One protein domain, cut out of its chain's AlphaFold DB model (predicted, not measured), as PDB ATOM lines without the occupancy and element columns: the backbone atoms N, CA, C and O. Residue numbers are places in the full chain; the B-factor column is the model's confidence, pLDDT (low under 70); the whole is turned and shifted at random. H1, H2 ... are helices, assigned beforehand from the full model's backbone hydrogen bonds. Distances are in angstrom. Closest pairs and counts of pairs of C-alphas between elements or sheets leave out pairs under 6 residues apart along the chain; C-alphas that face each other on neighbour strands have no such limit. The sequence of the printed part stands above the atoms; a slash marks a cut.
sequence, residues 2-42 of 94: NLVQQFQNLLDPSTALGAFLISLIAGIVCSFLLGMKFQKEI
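This is residues 2 to 42 of the 94 residues of an uncharacterized protein of Clostridium sp. AF50-3 (UniProt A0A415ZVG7). One long helix, H2, makes most of the length, and a short helix, H1, meets it at one end in a corner, as an L with one short arm. The two are joined by a tight link, and most of H2 sticks out free. The printed part has 41 residues with two named helices, H1 then H2, and no named strand; the class is all helix. It is extended, with a radius of gyration of the C-alphas of 16.5 A, and spans 53 by 17 by 7 A.

H2, residues 13 to 39, is close to but not clearly touching H1, residues 3 to 11, with 2 pairs of C-alphas within 8 A. Their closest C-alphas, those of Leu 10 and Ala 16, are 6.2 A apart. They run the same way at a steep tilt of 68 degrees, only just short of about perpendicular. In H1 and H2 every O i to N i+4 pair is within hydrogen-bond range.

H2 measures 38.6 A from C-alpha 13 at (138.104, 199.861, 195.623) to C-alpha 39 at (110.571, 181.320, 175.943). H1 begins at C-alpha 3, (129.724, 204.318, 210.658), and measures 12.5 A.

The two C-alphas farthest apart, those of Asn 2 and Ile 42, are 53.6 A apart. The printed part has no cut. Mean pLDDT of the printed part is 72.6; residues 3 to 11 and 34 to 42 are under 70.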
ATOM      1  N   ASN A   2     132.089 201.358 213.715       73.50
ATOM      2  CA  ASN A   2     131.837 202.796 213.540       73.50
ATOM      3  C   ASN A   2     131.335 203.079 212.108       73.50
ATOM      4  O   ASN A   2     131.854 202.490 211.160       73.50
ATOM      5  N   LEU A   3     130.342 203.961 211.947       68.31
ATOM      6  CA  LEU A   3     129.724 204.318 210.658       68.31
ATOM      7  C   LEU A   3     130.766 204.784 209.626       68.31
ATOM      8  O   LEU A   3     130.677 204.455 208.448       68.31
ATOM      9  N   VAL A   4     131.800 205.487 210.096       67.75
ATOM     10  CA  VAL A   4     132.929 205.968 209.281       67.75
ATOM     11  C   VAL A   4     133.750 204.808 208.709       67.75
ATOM     12  O   VAL A   4     134.202 204.869 207.571       67.75
ATOM     13  N   GLN A   5     133.880 203.715 209.460       62.91
ATOM     14  CA  GLN A   5     134.576 202.500 209.032       62.91
ATOM     15  C   GLN A   5     133.755 201.706 208.005       62.91
ATOM     16  O   GLN A   5     134.318 201.143 207.075       62.91
ATOM     17  N   GLN A   6     132.422 201.697 208.131       61.78
ATOM     18  CA  GLN A   6     131.536 201.142 207.101       61.78
ATOM     19  C   GLN A   6     131.578 201.975 205.815       61.78
ATOM     20  O   GLN A   6     131.578 201.402 204.734       61.78
ATOM     21  N   PHE A   7     131.673 203.303 205.928       65.44
ATOM     22  CA  PHE A   7     131.814 204.203 204.780       65.44
ATOM     23  C   PHE A   7     133.175 204.068 204.083       65.44
ATOM     24  O   PHE A   7     133.232 204.073 202.859       65.44
ATOM     25  N   GLN A   8     134.267 203.902 204.836       62.50
ATOM     26  CA  GLN A   8     135.589 203.648 204.252       62.50
ATOM     27  C   GLN A   8     135.679 202.270 203.594       62.50
ATOM     28  O   GLN A   8     136.135 202.193 202.461       62.50
ATOM     29  N   ASN A   9     135.137 201.220 204.215       61.00
ATOM     30  CA  ASN A   9     135.061 199.893 203.589       61.00
ATOM     31  C   ASN A   9     134.139 199.867 202.353       61.00
ATOM     32  O   ASN A   9     134.283 198.996 201.500       61.00
ATOM     33  N   LEU A  10     133.184 200.801 202.252       59.56
ATOM     34  CA  LEU A  10     132.344 201.000 201.066       59.56
ATOM     35  C   LEU A  10     133.107 201.706 199.929       59.56
ATOM     36  O   LEU A  10     132.799 201.492 198.760       59.56
ATOM     37  N   LEU A  11     134.101 202.530 200.278       60.16
ATOM     38  CA  LEU A  11     134.999 203.236 199.360       60.16
ATOM     39  C   LEU A  11     136.305 202.474 199.085       60.16
ATOM     40  O   LEU A  11     137.096 202.927 198.258       60.16
ATOM     41  N   ASP A  12     136.528 201.329 199.736       70.12
ATOM     42  CA  ASP A  12     137.632 200.432 199.412       70.12
ATOM     43  C   ASP A  12     137.420 199.877 197.996       70.12
ATOM     44  O   ASP A  12     136.463 199.123 197.765       70.12
ATOM     45  N   PRO A  13     138.303 200.204 197.031       70.12
ATOM     46  CA  PRO A  13     138.104 199.861 195.623       70.12
ATOM     47  C   PRO A  13     137.921 198.358 195.401       70.12
ATOM     48  O   PRO A  13     137.156 197.941 194.535       70.12
ATOM     49  N   SER A  14     138.589 197.537 196.212       75.94
ATOM     50  CA  SER A  14     138.494 196.077 196.169       75.94
ATOM     51  C   SER A  14     137.130 195.561 196.643       75.94
ATOM     52  O   SER A  14     136.578 194.642 196.038       75.94
ATOM     53  N   THR A  15     136.557 196.169 197.685       77.69
ATOM     54  CA  THR A  15     135.236 195.811 198.223       77.69
ATOM     55  C   THR A  15     134.123 196.259 197.277       77.69
ATOM     56  O   THR A  15     133.208 195.486 196.984       77.69
ATOM     57  N   ALA A  16     134.236 197.471 196.728       80.00
ATOM     58  CA  ALA A  16     133.318 197.994 195.721       80.00
ATOM     59  C   ALA A  16     133.342 197.158 194.428       80.00
ATOM     60  O   ALA A  16     132.285 196.826 193.887       80.00
ATOM     61  N   LEU A  17     134.529 196.743 193.968       80.81
ATOM     62  CA  LEU A  17     134.681 195.852 192.815       80.81
ATOM     63  C   LEU A  17     134.042 194.480 193.070       80.81
ATOM     64  O   LEU A  17     133.341 193.958 192.204       80.81
ATOM     65  N   GLY A  18     134.231 193.915 194.266       84.12
ATOM     66  CA  GLY A  18     133.600 192.655 194.662       84.12
ATOM     67  C   GLY A  18     132.071 192.733 194.632       84.12
ATOM     68  O   GLY A  18     131.419 191.885 194.023       84.12
ATOM     69  N   ALA A  19     131.495 193.784 195.220       86.56
ATOM     70  CA  ALA A  19     130.050 194.007 195.211       86.56
ATOM     71  C   ALA A  19     129.497 194.213 193.788       86.56
ATOM     72  O   ALA A  19     128.456 193.651 193.442       86.56
ATOM     73  N   PHE A  20     130.218 194.956 192.941       85.56
ATOM     74  CA  PHE A  20     129.855 195.157 191.540       85.56
ATOM     75  C   PHE A  20     129.803 193.832 190.769       85.56
ATOM     76  O   PHE A  20     128.793 193.546 190.124       85.56
ATOM     77  N   LEU A  21     130.838 192.994 190.890       90.19
ATOM     78  CA  LEU A  21     130.914 191.693 190.217       90.19
ATOM     79  C   LEU A  21     129.799 190.742 190.662       90.19
ATOM     80  O   LEU A  21     129.187 190.081 189.825       90.19
ATOM     81  N   ILE A  22     129.492 190.709 191.962       90.62
ATOM     82  CA  ILE A  22     128.382 189.907 192.491       90.62
ATOM     83  C   ILE A  22     127.049 190.401 191.914       90.62
ATOM     84  O   ILE A  22     126.242 189.583 191.471       90.62
ATOM     85  N   SER A  23     126.831 191.720 191.853       88.81
ATOM     86  CA  SER A  23     125.608 192.289 191.266       88.81
ATOM     87  C   SER A  23     125.490 192.002 189.765       88.81
ATOM     88  O   SER A  23     124.402 191.691 189.284       88.81
ATOM     89  N   LEU A  24     126.613 192.026 189.038       90.19
ATOM     90  CA  LEU A  24     126.667 191.748 187.607       90.19
ATOM     91  C   LEU A  24     126.311 190.286 187.324       90.19
ATOM     92  O   LEU A  24     125.466 190.008 186.475       90.19
ATOM     93  N   ILE A  25     126.904 189.351 188.072       89.94
ATOM     94  CA  ILE A  25     126.610 187.919 187.947       89.94
ATOM     95  C   ILE A  25     125.150 187.642 188.323       89.94
ATOM     96  O   ILE A  25     124.461 186.935 187.591       89.94
ATOM     97  N   ALA A  26     124.651 188.231 189.414       90.06
ATOM     98  CA  ALA A  26     123.250 188.096 189.808       90.06
ATOM     99  C   ALA A  26     122.299 188.626 188.720       90.06
ATOM    100  O   ALA A  26     121.339 187.947 188.365       90.06
ATOM    101  N   GLY A  27     122.601 189.786 188.126       87.31
ATOM    102  CA  GLY A  27     121.833 190.371 187.026       87.31
ATOM    103  C   GLY A  27     121.792 189.484 185.780       87.31
ATOM    104  O   GLY A  27     120.719 189.267 185.212       87.31
ATOM    105  N   ILE A  28     122.933 188.908 185.389       87.25
ATOM    106  CA  ILE A  28     123.020 187.970 184.260       87.25
ATOM    107  C   ILE A  28     122.209 186.702 184.552       87.25
ATOM    108  O   ILE A  28     121.382 186.312 183.731       87.25
ATOM    109  N   VAL A  29     122.384 186.083 185.724       87.44
ATOM    110  CA  VAL A  29     121.686 184.840 186.100       87.44
ATOM    111  C   VAL A  29     120.174 185.058 186.182       87.44
ATOM    112  O   VAL A  29     119.412 184.266 185.625       87.44
ATOM    113  N   CYS A  30     119.723 186.142 186.818       81.19
ATOM    114  CA  CYS A  30     118.305 186.483 186.896       81.19
ATOM    115  C   CYS A  30     117.707 186.736 185.507       81.19
ATOM    116  O   CYS A  30     116.633 186.215 185.216       81.19
ATOM    117  N   SER A  31     118.408 187.461 184.630       79.00
ATOM    118  CA  SER A  31     117.936 187.729 183.263       79.00
ATOM    119  C   SER A  31     117.860 186.453 182.423       79.00
ATOM    120  O   SER A  31     116.896 186.256 181.687       79.00
ATOM    121  N   PHE A  32     118.835 185.551 182.569       76.69
ATOM    122  CA  PHE A  32     118.882 184.294 181.821       76.69
ATOM    123  C   PHE A  32     117.779 183.326 182.267       76.69
ATOM    124  O   PHE A  32     117.055 182.783 181.434       76.69
ATOM    125  N   LEU A  33     117.588 183.148 183.579       73.75
ATOM    126  CA  LEU A  33     116.540 182.279 184.121       73.75
ATOM    127  C   LEU A  33     115.135 182.811 183.820       73.75
ATOM    128  O   LEU A  33     114.236 182.029 183.501       73.75
ATOM    129  N   LEU A  34     114.939 184.130 183.901       69.38
ATOM    130  CA  LEU A  34     113.653 184.750 183.602       69.38
ATOM    131  C   LEU A  34     113.359 184.707 182.093       69.38
ATOM    132  O   LEU A  34     112.274 184.283 181.704       69.38
ATOM    133  N   GLY A  35     114.343 185.023 181.244       63.28
ATOM    134  CA  GLY A  35     114.232 184.919 179.785       63.28
ATOM    135  C   GLY A  35     113.960 183.491 179.297       63.28
ATOM    136  O   GLY A  35     113.120 183.287 178.423       63.28
ATOM    137  N   MET A  36     114.581 182.479 179.916       60.31
ATOM    138  CA  MET A  36     114.289 181.072 179.618       60.31
ATOM    139  C   MET A  36     112.861 180.669 179.996       60.31
ATOM    140  O   MET A  36     112.269 179.856 179.292       60.31
ATOM    141  N   LYS A  37     112.287 181.210 181.081       57.94
ATOM    142  CA  LYS A  37     110.880 180.949 181.428       57.94
ATOM    143  C   LYS A  37     109.912 181.585 180.434       57.94
ATOM    144  O   LYS A  37     108.934 180.934 180.086       57.94
ATOM    145  N   PHE A  38     110.204 182.791 179.946       55.06
ATOM    146  CA  PHE A  38     109.376 183.442 178.925       55.06
ATOM    147  C   PHE A  38     109.385 182.683 177.593       55.06
ATOM    148  O   PHE A  38     108.334 182.521 176.985       55.06
ATOM    149  N   GLN A  39     110.522 182.113 177.180       52.09
ATOM    150  CA  GLN A  39     110.571 181.320 175.943       52.09
ATOM    151  C   GLN A  39     109.920 179.931 176.049       52.09
ATOM    152  O   GLN A  39     109.620 179.321 175.023       52.09
ATOM    153  N   LYS A  40     109.720 179.387 177.257       49.38
ATOM    154  CA  LYS A  40     109.350 177.971 177.420       49.38
ATOM    155  C   LYS A  40     107.863 177.666 177.206       49.38
ATOM    156  O   LYS A  40     107.537 176.498 177.023       49.38
ATOM    157  N   GLU A  41     106.962 178.649 177.200       51.66
ATOM    158  CA  GLU A  41     105.515 178.366 177.226       51.66
ATOM    159  C   GLU A  41     104.654 179.283 176.352       51.66
ATOM    160  O   GLU A  41     103.677 179.874 176.808       51.66
ATOM    161  N   ILE A  42     104.932 179.323 175.048       52.06
ATOM    162  CA  ILE A  42     103.908 179.757 174.079       52.06
ATOM    163  C   ILE A  42     103.700 178.713 172.983       52.06
ATOM    164  O   ILE A  42     103.190 179.008 171.914       52.06
TER     165      ILE A  42